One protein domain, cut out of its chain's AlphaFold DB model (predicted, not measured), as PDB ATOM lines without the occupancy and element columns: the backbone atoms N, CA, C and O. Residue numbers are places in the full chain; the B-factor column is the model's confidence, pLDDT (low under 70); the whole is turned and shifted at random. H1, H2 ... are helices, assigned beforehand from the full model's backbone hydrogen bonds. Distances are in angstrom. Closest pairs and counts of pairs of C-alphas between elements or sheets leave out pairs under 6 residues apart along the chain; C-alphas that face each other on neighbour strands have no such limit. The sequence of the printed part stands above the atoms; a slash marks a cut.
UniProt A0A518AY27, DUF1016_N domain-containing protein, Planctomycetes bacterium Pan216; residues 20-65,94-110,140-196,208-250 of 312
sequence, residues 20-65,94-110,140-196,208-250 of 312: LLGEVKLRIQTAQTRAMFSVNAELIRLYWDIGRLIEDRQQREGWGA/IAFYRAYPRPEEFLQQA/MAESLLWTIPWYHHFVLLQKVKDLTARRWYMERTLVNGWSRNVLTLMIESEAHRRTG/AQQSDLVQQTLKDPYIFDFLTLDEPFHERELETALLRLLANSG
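What this domain is: This is residues 20 to 65, 94 to 110, 140 to 196 and 208 to 250 of the 312 residues of the protein "DUF1016_N domain-containing protein" of Planctomycetes bacterium Pan216 (UniProt A0A518AY27). What is the main shape? One long helix, H1, runs through the model as a rod, and the short helices H2 to H8 form a cluster that packs on one side of it through H2 and H4. H9, H10 and H11 pack on the rod around its middle, H11 crossing it, and residues 20 to 25 and 56 to 61 of H1 stick out at its two ends. What is it made of? The printed part has 163 residues with eleven named helices, H1 to H11 along the chain, and no named strand; the class is all helix. It is compact, with a radius of gyration of the C-alphas of 17.3 A and spans of 57 by 46 by 31 A.

How they stand to each other: What touches the hub? H1, residues 20 to 61, touches H2, residues 94 to 99, with residues 48 to 55 alone, about perpendicular at 82 degrees; the closest C-alphas, of Gly 51 and Ile 94, are 3.8 A apart. With residues 37 to 45 alone it touches H4, residues 144 to 147, closest at the C-alphas of Ala 41 and Trp 146, 4.3 A. With residues 32 to 39 alone it touches H11, residues 235 to 248, at a steep tilt of 59 degrees, closest at the C-alphas of Ala 35 and Leu 242, 6.2 A. Which others touch it? H9, residues 212 to 218, touches residues 33 to 40 alone, the C-alphas of Thr 33 and Val 214 being closest at 6.6 A. H10, residues 221 to 226, touches residues 39 to 43 alone, the C-alphas of Asn 40 and Ile 223 being closest at 6.6 A. What lies farther out? H5, residues 150 to 159, touches H7, residues 180 to 188, at a shallow tilt of 15 degrees, the same way, closest at the C-alphas of His 152 and Arg 180, 5.7 A. H6, residues 163 to 175, and H7 form a helical hairpin and only just touch, with 3 pairs of C-alphas within 8 A, the closest those of Thr 173 and Leu 183, 6.8 A; H8, residues 191 to 194, only just touches H6, also with 3 pairs, and H3, residues 103 to 106, only just touches H4, with 3 pairs. How do the backbones run? Every O i to N i+4 pair is within hydrogen-bond range in H1, H2, H5, H6, H7, H9, H10 and H11; H3, H4 and H8 are too short for such a pair, and each has its 1 O i to N i+3 pair within range.

Where its parts are: Where does H1 run? It goes from C-alpha 20 at (114.127, 102.236, 131.355) to C-alpha 61 at (99.920, 48.224, 106.570), 61.1 A. How long are the next longest? H11 measures 20.2 A and ends at C-alpha 248, (103.867, 82.478, 110.185); H6 measures 18.4 A and H5 14.5 A.

The domain as a whole: Where is the printed part cut? Residues 66 to 93, 111 to 139 and 197 to 207 are not printed, with C-alpha gaps of 11.4 A, 12.9 A and 26.5 A. Is any link long? Of the links that are printed whole, H10 to H11 is short and the others are tight. Where is confidence low? The mean pLDDT of the printed part is 76.0, and 61 residues are under 70, among them 208 to 250.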
ATOM      1  N   LEU A  20     114.592 102.516 132.715       85.38
ATOM      2  CA  LEU A  20     114.127 102.236 131.355       85.38
ATOM      3  C   LEU A  20     114.910 101.079 130.717       85.38
ATOM      4  O   LEU A  20     114.315 100.183 130.121       85.38
ATOM      5  N   LEU A  21     116.239 101.071 130.850       75.38
ATOM      6  CA  LEU A  21     117.088 100.000 130.329       75.38
ATOM      7  C   LEU A  21     116.754  98.652 130.981       75.38
ATOM      8  O   LEU A  21     116.687  97.640 130.282       75.38
ATOM      9  N   GLY A  22     116.542  98.628 132.299       72.56
ATOM     10  CA  GLY A  22     116.118  97.432 133.027       72.56
ATOM     11  C   GLY A  22     114.761  96.918 132.548       72.56
ATOM     12  O   GLY A  22     114.616  95.731 132.248       72.56
ATOM     13  N   GLU A  23     113.788  97.814 132.388       75.12
ATOM     14  CA  GLU A  23     112.460  97.470 131.888       75.12
ATOM     15  C   GLU A  23     112.479  96.939 130.447       75.12
ATOM     16  O   GLU A  23     111.802  95.957 130.134       75.12
ATOM     17  N   VAL A  24     113.249  97.568 129.553       70.38
ATOM     18  CA  VAL A  24     113.392  97.119 128.160       70.38
ATOM     19  C   VAL A  24     114.048  95.741 128.109       70.38
ATOM     20  O   VAL A  24     113.526  94.852 127.437       70.38
ATOM     21  N   LYS A  25     115.131  95.519 128.868       64.19
ATOM     22  CA  LYS A  25     115.786  94.203 128.966       64.19
ATOM     23  C   LYS A  25     114.814  93.122 129.431       64.19
ATOM     24  O   LYS A  25     114.747  92.064 128.812       64.19
ATOM     25  N   LEU A  26     114.022  93.408 130.465       66.62
ATOM     26  CA  LEU A  26     113.026  92.469 130.976       66.62
ATOM     27  C   LEU A  26     111.963  92.127 129.922       66.62
ATOM     28  O   LEU A  26     111.609  90.956 129.768       66.62
ATOM     29  N   ARG A  27     111.465  93.122 129.173       71.25
ATOM     30  CA  ARG A  27     110.482  92.906 128.094       71.25
ATOM     31  C   ARG A  27     111.058  92.053 126.962       71.25
ATOM     32  O   ARG A  27     110.377  91.132 126.516       71.25
ATOM     33  N   ILE A  28     112.308  92.301 126.555       65.44
ATOM     34  CA  ILE A  28     113.013  91.503 125.536       65.44
ATOM     35  C   ILE A  28     113.162  90.050 126.001       65.44
ATOM     36  O   ILE A  28     112.709  89.140 125.309       65.44
ATOM     37  N   GLN A  29     113.710  89.829 127.199       64.56
ATOM     38  CA  GLN A  29     113.902  88.486 127.765       64.56
ATOM     39  C   GLN A  29     112.579  87.723 127.889       64.56
ATOM     40  O   GLN A  29     112.488  86.535 127.577       64.56
ATOM     41  N   THR A  30     111.522  88.424 128.300       62.97
ATOM     42  CA  THR A  30     110.174  87.863 128.398       62.97
ATOM     43  C   THR A  30     109.637  87.451 127.026       62.97
ATOM     44  O   THR A  30     109.083  86.359 126.892       62.97
ATOM     45  N   ALA A  31     109.804  88.288 125.998       67.06
ATOM     46  CA  ALA A  31     109.375  87.980 124.636       67.06
ATOM     47  C   ALA A  31     110.147  86.789 124.044       67.06
ATOM     48  O   ALA A  31     109.524  85.859 123.533       67.06
ATOM     49  N   GLN A  32     111.476  86.765 124.195       69.19
ATOM     50  CA  GLN A  32     112.328  85.646 123.775       69.19
ATOM     51  C   GLN A  32     111.910  84.337 124.454       69.19
ATOM     52  O   GLN A  32     111.745  83.317 123.788       69.19
ATOM     53  N   THR A  33     111.665  84.370 125.767       67.88
ATOM     54  CA  THR A  33     111.226  83.196 126.536       67.88
ATOM     55  C   THR A  33     109.891  82.654 126.022       67.88
ATOM     56  O   THR A  33     109.750  81.449 125.817       67.88
ATOM     57  N   ARG A  34     108.910  83.530 125.764       70.25
ATOM     58  CA  ARG A  34     107.606  83.129 125.203       70.25
ATOM     59  C   ARG A  34     107.758  82.492 123.826       70.25
ATOM     60  O   ARG A  34     107.181  81.437 123.580       70.25
ATOM     61  N   ALA A  35     108.550  83.112 122.954       72.88
ATOM     62  CA  ALA A  35     108.810  82.593 121.618       72.88
ATOM     63  C   ALA A  35     109.469  81.208 121.682       72.88
ATOM     64  O   ALA A  35     109.017  80.276 121.028       72.88
ATOM     65  N   MET A  36     110.470  81.051 122.547       74.50
ATOM     66  CA  MET A  36     111.177  79.793 122.761       74.50
ATOM     67  C   MET A  36     110.250  78.673 123.255       74.50
ATOM     68  O   MET A  36     110.270  77.571 122.712       74.50
ATOM     69  N   PHE A  37     109.378  78.947 124.232       76.44
ATOM     70  CA  PHE A  37     108.380  77.966 124.675       76.44
ATOM     71  C   PHE A  37     107.363  77.621 123.585       76.44
ATOM     72  O   PHE A  37     106.976  76.460 123.470       76.44
ATOM     73  N   SER A  38     106.957  78.596 122.768       78.31
ATOM     74  CA  SER A  38     106.070  78.347 121.628       78.31
ATOM     75  C   SER A  38     106.727  77.425 120.600       78.31
ATOM     76  O   SER A  38     106.095  76.479 120.141       78.31
ATOM     77  N   VAL A  39     107.997  77.667 120.265       81.81
ATOM     78  CA  VAL A  39     108.759  76.823 119.334       81.81
ATOM     79  C   VAL A  39     108.966  75.423 119.902       81.81
ATOM     80  O   VAL A  39     108.737  74.445 119.196       81.81
ATOM     81  N   ASN A  40     109.328  75.313 121.184       86.69
ATOM     82  CA  ASN A  40     109.418  74.021 121.861       86.69
ATOM     83  C   ASN A  40     108.098  73.250 121.749       86.69
ATOM     84  O   ASN A  40     108.100  72.092 121.354       86.69
ATOM     85  N   ALA A  41     106.972  73.894 122.061       86.62
ATOM     86  CA  ALA A  41     105.664  73.257 121.999       86.62
ATOM     87  C   ALA A  41     105.355  72.701 120.602       86.62
ATOM     88  O   ALA A  41     104.931  71.550 120.493       86.62
ATOM     89  N   GLU A  42     105.627  73.469 119.545       88.50
ATOM     90  CA  GLU A  42     105.463  73.007 118.161       88.50
ATOM     91  C   GLU A  42     106.389  71.838 117.815       88.50
ATOM     92  O   GLU A  42     105.947  70.858 117.214       88.50
ATOM     93  N   LEU A  43     107.646  71.877 118.258       90.25
ATOM     94  CA  LEU A  43     108.587  70.776 118.058       90.25
ATOM     95  C   LEU A  43     108.101  69.481 118.730       90.25
ATOM     96  O   LEU A  43     108.110  68.416 118.109       90.25
ATOM     97  N   ILE A  44     107.649  69.558 119.987       93.75
ATOM     98  CA  ILE A  44     107.154  68.380 120.711       93.75
ATOM     99  C   ILE A  44     105.871  67.837 120.071       93.75
ATOM    100  O   ILE A  44     105.725  66.616 119.961       93.75
ATOM    101  N   ARG A  45     104.961  68.708 119.609       93.44
ATOM    102  CA  ARG A  45     103.757  68.297 118.864       93.44
ATOM    103  C   ARG A  45     104.119  67.583 117.569       93.44
ATOM    104  O   ARG A  45     103.641  66.477 117.343       93.44
ATOM    105  N   LEU A  46     105.024  68.156 116.776       94.25
ATOM    106  CA  LEU A  46     105.514  67.545 115.542       94.25
ATOM    107  C   LEU A  46     106.088  66.147 115.801       94.25
ATOM    108  O   LEU A  46     105.761  65.192 115.099       94.25
ATOM    109  N   TYR A  47     106.931  66.004 116.822       95.88
ATOM    110  CA  TYR A  47     107.542  64.720 117.168       95.88
ATOM    111  C   TYR A  47     106.514  63.694 117.654       95.88
ATOM    112  O   TYR A  47     106.603  62.521 117.289       95.88
ATOM    113  N   TRP A  48     105.516  64.123 118.428       96.25
ATOM    114  CA  TRP A  48     104.384  63.278 118.802       96.25
ATOM    115  C   TRP A  48     103.598  62.805 117.574       96.25
ATOM    116  O   TRP A  48     103.348  61.607 117.426       96.25
ATOM    117  N   ASP A  49     103.277  63.722 116.660       96.94
ATOM    118  CA  ASP A  49     102.510  63.436 115.448       96.94
ATOM    119  C   ASP A  49     103.239  62.498 114.489       96.94
ATOM    120  O   ASP A  49     102.623  61.592 113.927       96.94
ATOM    121  N   ILE A  50     104.554  62.654 114.330       96.31
ATOM    122  CA  ILE A  50     105.373  61.728 113.537       96.31
ATOM    123  C   ILE A  50     105.343  60.330 114.160       96.31
ATOM    124  O   ILE A  50     105.166  59.340 113.447       96.31
ATOM    125  N   GLY A  51     105.481  60.242 115.487       96.31
ATOM    126  CA  GLY A  51     105.367  58.982 116.220       96.31
ATOM    127  C   GLY A  51     104.024  58.292 115.980       96.31
ATOM    128  O   GLY A  51     104.003  57.110 115.632       96.31
ATOM    129  N   ARG A  52     102.924  59.049 116.088       97.12
ATOM    130  CA  ARG A  52     101.561  58.595 115.784       97.12
ATOM    131  C   ARG A  52     101.429  58.097 114.352       97.12
ATOM    132  O   ARG A  52     100.981  56.978 114.130       97.12
ATOM    133  N   LEU A  53     101.852  58.906 113.381       96.75
ATOM    134  CA  LEU A  53     101.711  58.593 111.961       96.75
ATOM    135  C   LEU A  53     102.426  57.290 111.596       96.75
ATOM    136  O   LEU A  53     101.887  56.475 110.848       96.75
ATOM    137  N   ILE A  54     103.640  57.087 112.114       95.06
ATOM    138  CA  ILE A  54     104.405  55.867 111.851       95.06
ATOM    139  C   ILE A  54     103.742  54.664 112.523       95.06
ATOM    140  O   ILE A  54     103.605  53.626 111.878       95.06
ATOM    141  N   GLU A  55     103.314  54.795 113.780       94.12
ATOM    142  CA  GLU A  55     102.627  53.723 114.508       94.12
ATOM    143  C   GLU A  55     101.353  53.273 113.783       94.12
ATOM    144  O   GLU A  55     101.177  52.082 113.517       94.12
ATOM    145  N   ASP A  56     100.509  54.223 113.378       94.44
ATOM    146  CA  ASP A  56      99.257  53.951 112.670       94.44
ATOM    147  C   ASP A  56      99.510  53.195 111.355       94.44
ATOM    148  O   ASP A  56      98.794  52.249 111.014       94.44
ATOM    149  N   ARG A  57     100.555  53.577 110.609       93.75
ATOM    150  CA  ARG A  57     100.948  52.903 109.358       93.75
ATOM    151  C   ARG A  57     101.524  51.514 109.611       93.75
ATOM    152  O   ARG A  57     101.188  50.585 108.880       93.75
ATOM    153  N   GLN A  58     102.333  51.337 110.657       92.38
ATOM    154  CA  GLN A  58     102.841  50.019 111.050       92.38
ATOM    155  C   GLN A  58     101.701  49.056 111.393       92.38
ATOM    156  O   GLN A  58     101.726  47.910 110.948       92.38
ATOM    157  N   GLN A  59     100.676  49.527 112.107       90.44
ATOM    158  CA  GLN A  59      99.516  48.711 112.476       90.44
ATOM    159  C   GLN A  59      98.612  48.389 111.279       90.44
ATOM    160  O   GLN A  59      98.176  47.249 111.129       90.44
ATOM    161  N   ARG A  60      98.331  49.370 110.410       92.44
ATOM    162  CA  ARG A  60      97.398  49.200 109.281       92.44
ATOM    163  C   ARG A  60      97.993  48.467 108.086       92.44
ATOM    164  O   ARG A  60      97.280  47.733 107.410       92.44
ATOM    165  N   GLU A  61      99.266  48.706 107.793       91.50
ATOM    166  CA  GLU A  61      99.920  48.224 106.570       91.50
ATOM    167  C   GLU A  61     100.955  47.126 106.844       91.50
ATOM    168  O   GLU A  61     101.548  46.585 105.910       91.50
ATOM    169  N   GLY A  62     101.188  46.784 108.115       85.94
ATOM    170  CA  GLY A  62     102.145  45.750 108.509       85.94
ATOM    171  C   GLY A  62     103.600  46.135 108.242       85.94
ATOM    172  O   GLY A  62     104.442  45.258 108.037       85.94
ATOM    173  N   TRP A  63     103.917  47.435 108.201       87.50
ATOM    174  CA  TRP A  63     105.289  47.893 107.988       87.50
ATOM    175  C   TRP A  63     106.201  47.405 109.120       87.50
ATOM    176  O   TRP A  63     105.957  47.658 110.297       87.50
ATOM    177  N   GLY A  64     107.280  46.712 108.756       80.38
ATOM    178  CA  GLY A  64     108.289  46.250 109.708       80.38
ATOM    179  C   GLY A  64     109.274  47.347 110.130       80.38
ATOM    180  O   GLY A  64     109.315  48.439 109.563       80.38
ATOM    181  N   ALA A  65     110.153  47.023 111.082       78.56
ATOM    182  CA  ALA A  65     111.154  47.948 111.633       78.56
ATOM    183  C   ALA A  65     112.134  48.540 110.592       78.56
ATOM    184  O   ALA A  65     112.766  49.563 110.854       78.56
ATOM    185  N   ILE A  94     108.187  57.519 118.130       95.94
ATOM    186  CA  ILE A  94     107.227  56.409 118.248       95.94
ATOM    187  C   ILE A  94     107.033  56.016 119.719       95.94
ATOM    188  O   ILE A  94     105.905  55.875 120.188       95.94
ATOM    189  N   ALA A  95     108.124  55.867 120.480       95.75
ATOM    190  CA  ALA A  95     108.048  55.555 121.906       95.75
ATOM    191  C   ALA A  95     107.333  56.653 122.712       95.75
ATOM    192  O   ALA A  95     106.601  56.343 123.650       95.75
ATOM    193  N   PHE A  96     107.521  57.918 122.335       96.94
ATOM    194  CA  PHE A  96     106.868  59.074 122.937       96.94
ATOM    195  C   PHE A  96     105.361  59.055 122.696       96.94
ATOM    196  O   PHE A  96     104.605  59.117 123.662       96.94
ATOM    197  N   TYR A  97     104.923  58.852 121.451       96.62
ATOM    198  CA  TYR A  97     103.504  58.671 121.137       96.62
ATOM    199  C   TYR A  97     102.888  57.509 121.927       96.62
ATOM    200  O   TYR A  97     101.893  57.691 122.623       96.62
ATOM    201  N   ARG A  98     103.521  56.328 121.905       95.25
ATOM    202  CA  ARG A  98     103.033  55.140 122.631       95.25
ATOM    203  C   ARG A  98     102.910  55.366 124.136       95.25
ATOM    204  O   ARG A  98     102.032  54.795 124.774       95.25
ATOM    205  N   ALA A  99     103.809  56.159 124.713       95.06
ATOM    206  CA  ALA A  99     103.792  56.474 126.133       95.06
ATOM    207  C   ALA A  99     102.724  57.510 126.509       95.06
ATOM    208  O   ALA A  99     102.278  57.510 127.657       95.06
ATOM    209  N   TYR A 100     102.331  58.375 125.569       94.12
ATOM    210  CA  TYR A 100     101.357  59.447 125.774       94.12
ATOM    211  C   TYR A 100     100.352  59.526 124.614       94.12
ATOM    212  O   TYR A 100     100.292  60.541 123.920       94.12
ATOM    213  N   PRO A 101      99.531  58.487 124.384       92.38
ATOM    214  CA  PRO A 101      98.598  58.467 123.254       92.38
ATOM    215  C   PRO A 101      97.469  59.501 123.394       92.38
ATOM    216  O   PRO A 101      96.797  59.807 122.417       92.38
ATOM    217  N   ARG A 102      97.271  60.031 124.608       88.75
ATOM    218  CA  ARG A 102      96.251  61.019 124.969       88.75
ATOM    219  C   ARG A 102      96.892  62.213 125.686       88.75
ATOM    220  O   ARG A 102      96.961  62.224 126.920       88.75
ATOM    221  N   PRO A 103      97.453  63.188 124.952       84.69
ATOM    222  CA  PRO A 103      98.118  64.351 125.542       84.69
ATOM    223  C   PRO A 103      97.237  65.198 126.472       84.69
ATOM    224  O   PRO A 103      97.755  65.867 127.371       84.69
ATOM    225  N   GLU A 104      95.920  65.142 126.288       80.75
ATOM    226  CA  GLU A 104      94.891  65.743 127.139       80.75
ATOM    227  C   GLU A 104      94.822  65.130 128.547       80.75
ATOM    228  O   GLU A 104      94.244  65.711 129.459       80.75
ATOM    229  N   GLU A 105      95.456  63.983 128.793       81.25
ATOM    230  CA  GLU A 105      95.603  63.463 130.158       81.25
ATOM    231  C   GLU A 105      96.720  64.179 130.926       81.25
ATOM    232  O   GLU A 105      96.836  64.037 132.140       81.25
ATOM    233  N   PHE A 106      97.558  64.953 130.239       78.44
ATOM    234  CA  PHE A 106      98.691  65.678 130.814       78.44
ATOM    235  C   PHE A 106      98.422  67.170 130.955       78.44
ATOM    236  O   PHE A 106      99.366  67.956 131.048       78.44
ATOM    237  N   LEU A 107      97.149  67.566 130.998       69.12
ATOM    238  CA  LEU A 107      96.784  68.944 131.293       69.12
ATOM    239  C   LEU A 107      97.392  69.360 132.633       69.12
ATOM    240  O   LEU A 107      97.372  68.589 133.600       69.12
ATOM    241  N   GLN A 108      97.933  70.578 132.692       60.84
ATOM    242  CA  GLN A 108      98.265  71.169 133.983       60.84
ATOM    243  C   GLN A 108      96.968  71.216 134.789       60.84
ATOM    244  O   GLN A 108      96.035  71.933 134.424       60.84
ATOM    245  N   GLN A 109      96.880  70.447 135.879       53.09
ATOM    246  CA  GLN A 109      95.848  70.717 136.868       53.09
ATOM    247  C   GLN A 109      96.079  72.161 137.304       53.09
ATOM    248  O   GLN A 109      97.140  72.472 137.846       53.09
ATOM    249  N   ALA A 110      95.131  73.036 136.949       38.00
ATOM    250  CA  ALA A 110      95.204  74.468 137.185       38.00
ATOM    251  C   ALA A 110      95.770  74.735 138.581       38.00
ATOM    252  O   ALA A 110      95.415  74.032 139.527       38.00
ATOM    253  N   MET A 140      99.457  79.467 127.266       41.44
ATOM    254  CA  MET A 140      99.977  78.888 126.011       41.44
ATOM    255  C   MET A 140     100.281  77.381 126.051       41.44
ATOM    256  O   MET A 140     100.525  76.787 125.001       41.44
ATOM    257  N   ALA A 141     100.257  76.730 127.216       48.41
ATOM    258  CA  ALA A 141     100.545  75.300 127.319       48.41
ATOM    259  C   ALA A 141      99.430  74.551 128.045       48.41
ATOM    260  O   ALA A 141      99.492  74.313 129.247       48.41
ATOM    261  N   GLU A 142      98.414  74.145 127.285       58.19
ATOM    262  CA  GLU A 142      97.311  73.336 127.806       58.19
ATOM    263  C   GLU A 142      97.824  72.025 128.437       58.19
ATOM    264  O   GLU A 142      97.311  71.606 129.469       58.19
ATOM    265  N   SER A 143      98.904  71.432 127.902       69.12
ATOM    266  CA  SER A 143      99.514  70.186 128.398       69.12
ATOM    267  C   SER A 143     100.959  70.373 128.879       69.12
ATOM    268  O   SER A 143     101.782  71.006 128.207       69.12
ATOM    269  N   LEU A 144     101.300  69.731 130.005       80.44
ATOM    270  CA  LEU A 144     102.666  69.588 130.535       80.44
ATOM    271  C   LEU A 144     103.639  69.070 129.469       80.44
ATOM    272  O   LEU A 144     104.811  69.450 129.461       80.44
ATOM    273  N   LEU A 145     103.149  68.228 128.554       88.69
ATOM    274  CA  LEU A 145     103.962  67.615 127.508       88.69
ATOM    275  C   LEU A 145     104.595  68.657 126.587       88.69
ATOM    276  O   LEU A 145     105.775  68.544 126.274       88.69
ATOM    277  N   TRP A 146     103.852  69.695 126.208       89.06
ATOM    278  CA  TRP A 146     104.310  70.692 125.235       89.06
ATOM    279  C   TRP A 146     105.301  71.700 125.827       89.06
ATOM    280  O   TRP A 146     106.005  72.387 125.095       89.06
ATOM    281  N   THR A 147     105.376  71.791 127.156       84.56
ATOM    282  CA  THR A 147     106.256  72.757 127.837       84.56
ATOM    283  C   THR A 147     107.637  72.178 128.128       84.56
ATOM    284  O   THR A 147     108.623  72.907 128.206       84.56
ATOM    285  N   ILE A 148     107.710  70.864 128.332       88.50
ATOM    286  CA  ILE A 148     108.947  70.171 128.682       88.50
ATOM    287  C   ILE A 148     109.811  69.986 127.418       88.50
ATOM    288  O   ILE A 148     109.277  69.548 126.396       88.50
ATOM    289  N   PRO A 149     111.129  70.273 127.466       90.00
ATOM    290  CA  PRO A 149     112.021  70.058 126.327       90.00
ATOM    291  C   PRO A 149     112.152  68.589 125.915       90.00
ATOM    292  O   PRO A 149     111.975  67.668 126.724       90.00
ATOM    293  N   TRP A 150     112.517  68.346 124.654       92.94
ATOM    294  CA  TRP A 150     112.534  66.996 124.079       92.94
ATOM    295  C   TRP A 150     113.465  66.035 124.825       92.94
ATOM    296  O   TRP A 150     113.105  64.891 125.120       92.94
ATOM    297  N   TYR A 151     114.655  66.499 125.208       89.44
ATOM    298  CA  TYR A 151     115.608  65.665 125.942       89.44
ATOM    299  C   TYR A 151     115.120  65.257 127.333       89.44
ATOM    300  O   TYR A 151     115.456  64.165 127.802       89.44
ATOM    301  N   HIS A 152     114.323  66.089 128.001       93.31
ATOM    302  CA  HIS A 152     113.717  65.723 129.279       93.31
ATOM    303  C   HIS A 152     112.702  64.604 129.085       93.31
ATOM    304  O   HIS A 152     112.728  63.639 129.850       93.31
ATOM    305  N   HIS A 153     111.879  64.662 128.031       94.50
ATOM    306  CA  HIS A 153     110.973  63.561 127.680       94.50
ATOM    307  C   HIS A 153     111.724  62.260 127.442       94.50
ATOM    308  O   HIS A 153     111.338  61.224 127.982       94.50
ATOM    309  N   PHE A 154     112.834  62.307 126.711       91.38
ATOM    310  CA  PHE A 154     113.678  61.136 126.497       91.38
ATOM    311  C   PHE A 154     114.185  60.535 127.817       91.38
ATOM    312  O   PHE A 154     114.014  59.338 128.053       91.38
ATOM    313  N   VAL A 155     114.736  61.358 128.716       94.00
ATOM    314  CA  VAL A 155     115.197  60.906 130.042       94.00
ATOM    315  C   VAL A 155     114.048  60.291 130.846       94.00
ATOM    316  O   VAL A 155     114.204  59.214 131.426       94.00
ATOM    317  N   LEU A 156     112.882  60.939 130.846       95.62
ATOM    318  CA  LEU A 156     111.687  60.482 131.552       95.62
ATOM    319  C   LEU A 156     111.188  59.129 131.030       95.62
ATOM    320  O   LEU A 156     110.914  58.235 131.826       95.62
ATOM    321  N   LEU A 157     111.113  58.939 129.710       95.12
ATOM    322  CA  LEU A 157     110.701  57.670 129.093       95.12
ATOM    323  C   LEU A 157     111.686  56.530 129.377       95.12
ATOM    324  O   LEU A 157     111.296  55.372 129.590       95.12
ATOM    325  N   GLN A 158     112.978  56.847 129.375       93.81
ATOM    326  CA  GLN A 158     114.018  55.860 129.622       93.81
ATOM    327  C   GLN A 158     114.040  55.412 131.078       93.81
ATOM    328  O   GLN A 158     114.015  54.205 131.333       93.81
ATOM    329  N   LYS A 159     114.053  56.366 132.014       95.50
ATOM    330  CA  LYS A 159     114.319  56.101 133.432       95.50
ATOM    331  C   LYS A 159     113.064  55.926 134.289       95.50
ATOM    332  O   LYS A 159     113.148  55.283 135.328       95.50
ATOM    333  N   VAL A 160     111.904  56.445 133.879       95.44
ATOM    334  CA  VAL A 160     110.681  56.435 134.702       95.44
ATOM    335  C   VAL A 160     109.564  55.691 133.975       95.44
ATOM    336  O   VAL A 160     108.962  56.209 133.035       95.44
ATOM    337  N   LYS A 161     109.283  54.447 134.382       91.75
ATOM    338  CA  LYS A 161     108.257  53.605 133.738       91.75
ATOM    339  C   LYS A 161     106.841  53.931 134.196       91.75
ATOM    340  O   LYS A 161     105.948  53.969 133.356       91.75
ATOM    341  N   ASP A 162     106.670  54.209 135.483       91.94
ATOM    342  CA  ASP A 162     105.378  54.592 136.045       91.94
ATOM    343  C   ASP A 162     104.931  55.973 135.545       91.94
ATOM    344  O   ASP A 162     105.691  56.944 135.585       91.94
ATOM    345  N   LEU A 163     103.686  56.055 135.076       90.06
ATOM    346  CA  LEU A 163     103.129  57.271 134.486       90.06
ATOM    347  C   LEU A 163     102.928  58.372 135.533       90.06
ATOM    348  O   LEU A 163     103.171  59.545 135.249       90.06
ATOM    349  N   THR A 164     102.523  57.992 136.747       89.31
ATOM    350  CA  THR A 164     102.238  58.926 137.845       89.31
ATOM    351  C   THR A 164     103.519  59.596 138.328       89.31
ATOM    352  O   THR A 164     103.589  60.822 138.412       89.31
ATOM    353  N   ALA A 165     104.571  58.810 138.561       91.44
ATOM    354  CA  ALA A 165     105.902  59.305 138.881       91.44
ATOM    355  C   ALA A 165     106.431  60.200 137.759       91.44
ATOM    356  O   ALA A 165     107.001  61.257 138.022       91.44
ATOM    357  N   ARG A 166     106.208  59.818 136.497       93.25
ATOM    358  CA  ARG A 166     106.654  60.622 135.360       93.25
ATOM    359  C   ARG A 166     105.962  61.982 135.307       93.25
ATOM    360  O   ARG A 166     106.652  62.985 135.141       93.25
ATOM    361  N   ARG A 167     104.642  62.025 135.520       90.00
ATOM    362  CA  ARG A 167     103.884  63.277 135.652       90.00
ATOM    363  C   ARG A 167     104.432  64.130 136.797       90.00
ATOM    364  O   ARG A 167     104.709  65.304 136.583       90.00
ATOM    365  N   TRP A 168     104.688  63.533 137.963       90.00
ATOM    366  CA  TRP A 168     105.279  64.246 139.101       90.00
ATOM    367  C   TRP A 168     106.621  64.896 138.739       90.00
ATOM    368  O   TRP A 168     106.853  66.064 139.045       90.00
ATOM    369  N   TYR A 169     107.505  64.174 138.041       91.62
ATOM    370  CA  TYR A 169     108.785  64.732 137.601       91.62
ATOM    371  C   TYR A 169     108.609  65.848 136.562       91.62
ATOM    372  O   TYR A 169     109.351  66.828 136.623       91.62
ATOM    373  N   MET A 170     107.642  65.745 135.644       90.00
ATOM    374  CA  MET A 170     107.324  66.821 134.692       90.00
ATOM    375  C   MET A 170     106.863  68.086 135.419       90.00
ATOM    376  O   MET A 170     107.428  69.155 135.207       90.00
ATOM    377  N   GLU A 171     105.901  67.964 136.334       83.81
ATOM    378  CA  GLU A 171     105.397  69.086 137.133       83.81
ATOM    379  C   GLU A 171     106.526  69.750 137.927       83.81
ATOM    380  O   GLU A 171     106.712  70.966 137.870       83.81
ATOM    381  N   ARG A 172     107.348  68.951 138.616       83.44
ATOM    382  CA  ARG A 172     108.485  69.468 139.387       83.44
ATOM    383  C   ARG A 172     109.578  70.065 138.516       83.44
ATOM    384  O   ARG A 172     110.230  71.004 138.964       83.44
ATOM    385  N   THR A 173     109.753  69.578 137.291       83.19
ATOM    386  CA  THR A 173     110.678  70.174 136.321       83.19
ATOM    387  C   THR A 173     110.238  71.578 135.939       83.19
ATOM    388  O   THR A 173     111.078  72.469 135.905       83.19
ATOM    389  N   LEU A 174     108.940  71.800 135.710       79.19
ATOM    390  CA  LEU A 174     108.423  73.132 135.387       79.19
ATOM    391  C   LEU A 174     108.480  74.075 136.588       79.19
ATOM    392  O   LEU A 174     108.980  75.188 136.463       79.19
ATOM    393  N   VAL A 175     108.020  73.617 137.757       73.69
ATOM    394  CA  VAL A 175     107.980  74.441 138.979       73.69
ATOM    395  C   VAL A 175     109.382  74.859 139.418       73.69
ATOM    396  O   VAL A 175     109.605  76.018 139.750       73.69
ATOM    397  N   ASN A 176     110.338  73.929 139.398       72.00
ATOM    398  CA  ASN A 176     111.697  74.176 139.876       72.00
ATOM    399  C   ASN A 176     112.685  74.495 138.748       72.00
ATOM    400  O   ASN A 176     113.883  74.534 139.002       72.00
ATOM    401  N   GLY A 177     112.231  74.628 137.500       72.56
ATOM    402  CA  GLY A 177     113.110  74.854 136.353       72.56
ATOM    403  C   GLY A 177     114.243  73.829 136.219       72.56
ATOM    404  O   GLY A 177     115.378  74.212 135.935       72.56
ATOM    405  N   TRP A 178     113.983  72.540 136.479       80.69
ATOM    406  CA  TRP A 178     115.055  71.543 136.499       80.69
ATOM    407  C   TRP A 178     115.708  71.379 135.130       80.69
ATOM    408  O   TRP A 178     115.082  71.031 134.126       80.69
ATOM    409  N   SER A 179     117.027  71.537 135.131       81.00
ATOM    410  CA  SER A 179     117.863  71.153 134.007       81.00
ATOM    411  C   SER A 179     117.800  69.631 133.799       81.00
ATOM    412  O   SER A 179     117.567  68.884 134.746       81.00
ATOM    413  N   ARG A 180     118.062  69.121 132.592       84.69
ATOM    414  CA  ARG A 180     118.116  67.683 132.275       84.69
ATOM    415  C   ARG A 180     118.995  66.903 133.257       84.69
ATOM    416  O   ARG A 180     118.652  65.790 133.652       84.69
ATOM    417  N   ASN A 181     120.128  67.484 133.652       80.56
ATOM    418  CA  ASN A 181     121.058  66.850 134.583       80.56
ATOM    419  C   ASN A 181     120.480  66.834 136.005       80.56
ATOM    420  O   ASN A 181     120.543  65.806 136.672       80.56
ATOM    421  N   VAL A 182     119.850  67.934 136.435       83.19
ATOM    422  CA  VAL A 182     119.150  67.994 137.727       83.19
ATOM    423  C   VAL A 182     117.970  67.025 137.743       83.19
ATOM    424  O   VAL A 182     117.845  66.248 138.679       83.19
ATOM    425  N   LEU A 183     117.153  66.982 136.692       88.50
ATOM    426  CA  LEU A 183     116.074  66.008 136.541       88.50
ATOM    427  C   LEU A 183     116.608  64.573 136.643       88.50
ATOM    428  O   LEU A 183     116.046  63.763 137.373       88.50
ATOM    429  N   THR A 184     117.712  64.267 135.960       89.94
ATOM    430  CA  THR A 184     118.353  62.945 136.030       89.94
ATOM    431  C   THR A 184     118.753  62.595 137.463       89.94
ATOM    432  O   THR A 184     118.395  61.523 137.946       89.94
ATOM    433  N   LEU A 185     119.399  63.523 138.173       86.75
ATOM    434  CA  LEU A 185     119.763  63.360 139.582       86.75
ATOM    435  C   LEU A 185     118.530  63.170 140.486       86.75
ATOM    436  O   LEU A 185     118.527  62.344 141.402       86.75
ATOM    437  N   MET A 186     117.454  63.918 140.240       88.19
ATOM    438  CA  MET A 186     116.210  63.805 141.006       88.19
ATOM    439  C   MET A 186     115.508  62.466 140.764       88.19
ATOM    440  O   MET A 186     114.935  61.908 141.700       88.19
ATOM    441  N   ILE A 187     115.599  61.930 139.544       92.81
ATOM    442  CA  ILE A 187     115.126  60.584 139.208       92.81
ATOM    443  C   ILE A 187     115.949  59.526 139.947       92.81
ATOM    444  O   ILE A 187     115.369  58.658 140.594       92.81
ATOM    445  N   GLU A 188     117.278  59.623 139.889       91.25
ATOM    446  CA  GLU A 188     118.205  58.670 140.520       91.25
ATOM    447  C   GLU A 188     118.090  58.656 142.046       91.25
ATOM    448  O   GLU A 188     118.208  57.607 142.670       91.25
ATOM    449  N   SER A 189     117.782  59.804 142.649       89.38
ATOM    450  CA  SER A 189     117.521  59.923 144.087       89.38
ATOM    451  C   SER A 189     116.066  59.637 144.485       89.38
ATOM    452  O   SER A 189     115.658  59.958 145.608       89.38
ATOM    453  N   GLU A 190     115.257  59.104 143.565       89.56
ATOM    454  CA  GLU A 190     113.844  58.757 143.753       89.56
ATOM    455  C   GLU A 190     113.032  59.861 144.457       89.56
ATOM    456  O   GLU A 190     112.234  59.601 145.363       89.56
ATOM    457  N   ALA A 191     113.235  61.125 144.073       85.94
ATOM    458  CA  ALA A 191     112.664  62.276 144.777       85.94
ATOM    459  C   ALA A 191     111.129  62.223 144.920       85.94
ATOM    460  O   ALA A 191     110.592  62.645 145.947       85.94
ATOM    461  N   HIS A 192     110.433  61.635 143.941       88.50
ATOM    462  CA  HIS A 192     108.981  61.430 143.973       88.50
ATOM    463  C   HIS A 192     108.497  60.558 145.149       88.50
ATOM    464  O   HIS A 192     107.383  60.741 145.630       88.50
ATOM    465  N   ARG A 193     109.324  59.637 145.665       84.38
ATOM    466  CA  ARG A 193     108.961  58.770 146.805       84.38
ATOM    467  C   ARG A 193     109.054  59.487 148.145       84.38
ATOM    468  O   ARG A 193     108.443  59.069 149.122       84.38
ATOM    469  N   ARG A 194     109.829  60.573 148.202       75.81
ATOM    470  CA  ARG A 194     110.096  61.341 149.426       75.81
ATOM    471  C   ARG A 194     109.047  62.428 149.684       75.81
ATOM    472  O   ARG A 194     109.102  63.120 150.701       75.81
ATOM    473  N   THR A 195     108.078  62.602 148.783       57.28
ATOM    474  CA  THR A 195     107.135  63.724 148.826       57.28
ATOM    475  C   THR A 195     105.970  63.462 149.788       57.28
ATOM    476  O   THR A 195     104.866  63.112 149.397       57.28
ATOM    477  N   GLY A 196     106.253  63.667 151.076       47.19
ATOM    478  CA  GLY A 196     105.287  63.795 152.178       47.19
ATOM    479  C   GLY A 196     105.789  64.693 153.323       47.19
ATOM    480  O   GLY A 196     105.006  65.141 154.155       47.19
ATOM    481  N   ALA A 208     116.153  83.940 141.989       38.97
ATOM    482  CA  ALA A 208     117.077  85.029 141.647       38.97
ATOM    483  C   ALA A 208     117.661  84.977 140.222       38.97
ATOM    484  O   ALA A 208     118.483  85.825 139.872       38.97
ATOM    485  N   GLN A 209     117.274  84.026 139.376       36.84
ATOM    486  CA  GLN A 209     117.756  83.967 137.993       36.84
ATOM    487  C   GLN A 209     116.612  83.474 137.113       36.84
ATOM    488  O   GLN A 209     115.888  82.559 137.490       36.84
ATOM    489  N   GLN A 210     116.425  84.079 135.948       44.88
ATOM    490  CA  GLN A 210     115.438  83.666 134.954       44.88
ATOM    491  C   GLN A 210     115.855  82.298 134.356       44.88
ATOM    492  O   GLN A 210     116.489  82.216 133.314       44.88
ATOM    493  N   SER A 211     115.551  81.263 135.148       51.75
ATOM    494  CA  SER A 211     115.493  79.801 135.015       51.75
ATOM    495  C   SER A 211     116.456  79.071 134.065       51.75
ATOM    496  O   SER A 211     116.373  79.188 132.844       51.75
ATOM    497  N   ASP A 212     117.256  78.162 134.632       56.97
ATOM    498  CA  ASP A 212     118.049  77.146 133.920       56.97
ATOM    499  C   ASP A 212     117.242  76.351 132.878       56.97
ATOM    500  O   ASP A 212     117.803  75.911 131.876       56.97
ATOM    501  N   LEU A 213     115.929  76.184 133.072       58.41
ATOM    502  CA  LEU A 213     115.050  75.559 132.083       58.41
ATOM    503  C   LEU A 213     114.964  76.386 130.795       58.41
ATOM    504  O   LEU A 213     115.091  75.822 129.717       58.41
ATOM    505  N   VAL A 214     114.831  77.714 130.893       57.09
ATOM    506  CA  VAL A 214     114.834  78.616 129.726       57.09
ATOM    507  C   VAL A 214     116.184  78.544 129.015       57.09
ATOM    508  O   VAL A 214     116.226  78.435 127.793       57.09
ATOM    509  N   GLN A 215     117.285  78.514 129.772       59.72
ATOM    510  CA  GLN A 215     118.633  78.318 129.224       59.72
ATOM    511  C   GLN A 215     118.803  76.962 128.533       59.72
ATOM    512  O   GLN A 215     119.588  76.849 127.597       59.72
ATOM    513  N   GLN A 216     118.091  75.925 128.968       63.78
ATOM    514  CA  GLN A 216     118.132  74.617 128.321       63.78
ATOM    515  C   GLN A 216     117.224  74.494 127.113       63.78
ATOM    516  O   GLN A 216     117.629  73.839 126.165       63.78
ATOM    517  N   THR A 217     116.044  75.111 127.128       60.38
ATOM    518  CA  THR A 217     115.212  75.206 125.927       60.38
ATOM    519  C   THR A 217     115.947  76.009 124.863       60.38
ATOM    520  O   THR A 217     115.994  75.591 123.717       60.38
ATOM    521  N   LEU A 218     116.615  77.102 125.263       59.75
ATOM    522  CA  LEU A 218     117.559  77.794 124.394       59.75
ATOM    523  C   LEU A 218     118.600  76.803 123.887       59.75
ATOM    524  O   LEU A 218     118.696  76.634 122.696       59.75
ATOM    525  N   LYS A 219     119.313  76.083 124.752       61.84
ATOM    526  CA  LYS A 219     120.378  75.152 124.345       61.84
ATOM    527  C   LYS A 219     119.905  73.803 123.782       61.84
ATOM    528  O   LYS A 219     120.733  72.897 123.733       61.84
ATOM    529  N   ASP A 220     118.636  73.614 123.420       64.94
ATOM    530  CA  ASP A 220     118.183  72.346 122.836       64.94
ATOM    531  C   ASP A 220     118.629  72.296 121.363       64.94
ATOM    532  O   ASP A 220     118.102  73.063 120.549       64.94
ATOM    533  N   PRO A 221     119.567  71.400 120.984       65.06
ATOM    534  CA  PRO A 221     120.039  71.301 119.605       65.06
ATOM    535  C   PRO A 221     118.901  71.116 118.598       65.06
ATOM    536  O   PRO A 221     118.967  71.649 117.496       65.06
ATOM    537  N   TYR A 222     117.817  70.428 118.980       60.91
ATOM    538  CA  TYR A 222     116.693  70.198 118.075       60.91
ATOM    539  C   TYR A 222     115.832  71.434 117.858       60.91
ATOM    540  O   TYR A 222     115.221  71.550 116.800       60.91
ATOM    541  N   ILE A 223     115.784  72.360 118.819       66.75
ATOM    542  CA  ILE A 223     115.117  73.645 118.603       66.75
ATOM    543  C   ILE A 223     115.919  74.464 117.599       66.75
ATOM    544  O   ILE A 223     115.332  75.031 116.684       66.75
ATOM    545  N   PHE A 224     117.244  74.479 117.700       64.12
ATOM    546  CA  PHE A 224     118.073  75.175 116.718       64.12
ATOM    547  C   PHE A 224     117.998  74.552 115.332       64.12
ATOM    548  O   PHE A 224     117.799  75.271 114.357       64.12
ATOM    549  N   ASP A 225     118.048  73.226 115.250       56.66
ATOM    550  CA  ASP A 225     117.882  72.513 113.988       56.66
ATOM    551  C   ASP A 225     116.480  72.735 113.390       56.66
ATOM    552  O   ASP A 225     116.344  72.902 112.181       56.66
ATOM    553  N   PHE A 226     115.437  72.813 114.225       58.22
ATOM    554  CA  PHE A 226     114.080  73.179 113.800       58.22
ATOM    555  C   PHE A 226     113.989  74.632 113.315       58.22
ATOM    556  O   PHE A 226     113.247  74.936 112.383       58.22
ATOM    557  N   LEU A 227     114.773  75.530 113.912       64.88
ATOM    558  CA  LEU A 227     114.932  76.910 113.463       64.88
ATOM    559  C   LEU A 227     115.891  77.046 112.268       64.88
ATOM    560  O   LEU A 227     116.093  78.167 111.796       64.88
ATOM    561  N   THR A 228     116.459  75.948 111.752       63.28
ATOM    562  CA  THR A 228     117.499  75.940 110.705       63.28
ATOM    563  C   THR A 228     118.702  76.831 111.053       63.28
ATOM    564  O   THR A 228     119.268  77.500 110.191       63.28
ATOM    565  N   LEU A 229     119.063  76.887 112.338       60.75
ATOM    566  CA  LEU A 229     120.205  77.644 112.851       60.75
ATOM    567  C   LEU A 229     121.424  76.721 112.978       60.75
ATOM    568  O   LEU A 229     121.344  75.674 113.620       60.75
ATOM    569  N   ASP A 230     122.560  77.125 112.406       55.12
ATOM    570  CA  ASP A 230     123.844  76.440 112.593       55.12
ATOM    571  C   ASP A 230     124.651  77.088 113.734       55.12
ATOM    572  O   ASP A 230     124.705  78.310 113.868       55.12
ATOM    573  N   GLU A 231     125.288  76.275 114.584       53.41
ATOM    574  CA  GLU A 231     126.175  76.777 115.643       53.41
ATOM    575  C   GLU A 231     127.544  77.217 115.077       53.41
ATOM    576  O   GLU A 231     128.103  76.502 114.238       53.41
ATOM    577  N   PRO A 232     128.167  78.310 115.577       51.34
ATOM    578  CA  PRO A 232     127.676  79.269 116.572       51.34
ATOM    579  C   PRO A 232     126.921  80.447 115.920       51.34
ATOM    580  O   PRO A 232     127.505  81.207 115.150       51.34
ATOM    581  N   PHE A 233     125.651  80.654 116.277       49.53
ATOM    582  CA  PHE A 233     124.843  81.776 115.777       49.53
ATOM    583  C   PHE A 233     124.851  82.963 116.760       49.53
ATOM    584  O   PHE A 233     125.007  82.801 117.975       49.53
ATOM    585  N   HIS A 234     124.659  84.180 116.248       53.62
ATOM    586  CA  HIS A 234     124.519  85.385 117.075       53.62
ATOM    587  C   HIS A 234     123.062  85.574 117.519       53.62
ATOM    588  O   HIS A 234     122.140  85.219 116.793       53.62
ATOM    589  N   GLU A 235     122.821  86.208 118.672       52.56
ATOM    590  CA  GLU A 235     121.471  86.442 119.233       52.56
ATOM    591  C   GLU A 235     120.471  87.059 118.227       52.56
ATOM    592  O   GLU A 235     119.282  86.750 118.265       52.56
ATOM    593  N   ARG A 236     120.960  87.843 117.253       47.72
ATOM    594  CA  ARG A 236     120.155  88.401 116.148       47.72
ATOM    595  C   ARG A 236     119.603  87.347 115.184       47.72
ATOM    596  O   ARG A 236     118.514  87.535 114.645       47.72
ATOM    597  N   GLU A 237     120.336  86.267 114.930       54.28
ATOM    598  CA  GLU A 237     119.897  85.171 114.056       54.28
ATOM    599  C   GLU A 237     118.782  84.368 114.730       54.28
ATOM    600  O   GLU A 237     117.762  84.085 114.102       54.28
ATOM    601  N   LEU A 238     118.912  84.125 116.039       58.09
ATOM    602  CA  LEU A 238     117.854  83.532 116.854       58.09
ATOM    603  C   LEU A 238     116.611  84.426 116.908       58.09
ATOM    604  O   LEU A 238     115.505  83.941 116.685       58.09
ATOM    605  N   GLU A 239     116.773  85.727 117.156       52.44
ATOM    606  CA  GLU A 239     115.667  86.694 117.142       52.44
ATOM    607  C   GLU A 239     114.930  86.674 115.798       52.44
ATOM    608  O   GLU A 239     113.706  86.564 115.757       52.44
ATOM    609  N   THR A 240     115.673  86.706 114.692       58.34
ATOM    610  CA  THR A 240     115.101  86.679 113.340       58.34
ATOM    611  C   THR A 240     114.349  85.374 113.074       58.34
ATOM    612  O   THR A 240     113.245  85.401 112.522       58.34
ATOM    613  N   ALA A 241     114.903  84.233 113.492       61.91
ATOM    614  CA  ALA A 241     114.261  82.930 113.340       61.91
ATOM    615  C   ALA A 241     112.973  82.821 114.174       61.91
ATOM    616  O   ALA A 241     111.943  82.373 113.665       61.91
ATOM    617  N   LEU A 242     112.996  83.302 115.421       60.75
ATOM    618  CA  LEU A 242     111.822  83.346 116.294       60.75
ATOM    619  C   LEU A 242     110.733  84.273 115.736       60.75
ATOM    620  O   LEU A 242     109.562  83.894 115.705       60.75
ATOM    621  N   LEU A 243     111.100  85.454 115.229       55.97
ATOM    622  CA  LEU A 243     110.161  86.383 114.591       55.97
ATOM    623  C   LEU A 243     109.525  85.785 113.331       55.97
ATOM    624  O   LEU A 243     108.323  85.946 113.125       55.97
ATOM    625  N   ARG A 244     110.295  85.057 112.511       56.88
ATOM    626  CA  ARG A 244     109.776  84.375 111.315       56.88
ATOM    627  C   ARG A 244     108.704  83.346 111.671       56.88
ATOM    628  O   ARG A 244     107.689  83.269 110.984       56.88
ATOM    629  N   LEU A 245     108.910  82.579 112.740       55.06
ATOM    630  CA  LEU A 245     107.958  81.565 113.198       55.06
ATOM    631  C   LEU A 245     106.682  82.187 113.777       55.06
ATOM    632  O   LEU A 245     105.588  81.733 113.450       55.06
ATOM    633  N   LEU A 246     106.816  83.261 114.561       49.75
ATOM    634  CA  LEU A 246     105.677  84.003 115.112       49.75
ATOM    635  C   LEU A 246     104.867  84.741 114.036       49.75
ATOM    636  O   LEU A 246     103.651  84.860 114.154       49.75
ATOM    637  N   ALA A 247     105.515  85.221 112.974       51.47
ATOM    638  CA  ALA A 247     104.822  85.830 111.840       51.47
ATOM    639  C   ALA A 247     104.025  84.794 111.026       51.47
ATOM    640  O   ALA A 247     102.941  85.104 110.538       51.47
ATOM    641  N   ASN A 248     104.532  83.561 110.913       45.03
ATOM    642  CA  ASN A 248     103.867  82.478 110.185       45.03
ATOM    643  C   ASN A 248     102.725  81.814 110.978       45.03
ATOM    644  O   ASN A 248     101.803  81.282 110.369       45.03
ATOM    645  N   SER A 249     102.762  81.834 112.317       37.84
ATOM    646  CA  SER A 249     101.690  81.281 113.163       37.84
ATOM    647  C   SER A 249     100.480  82.214 113.328       37.84
ATOM    648  O   SER A 249      99.445  81.787 113.835       37.84
ATOM    649  N   GLY A 250     100.582  83.472 112.882       36.66
ATOM    650  CA  GLY A 250      99.516  84.478 112.958       36.66
ATOM    651  C   GLY A 250      98.492  84.448 111.814       36.66
ATOM    652  O   GLY A 250      97.553  85.242 111.832       36.66
TER     653      GLY A 250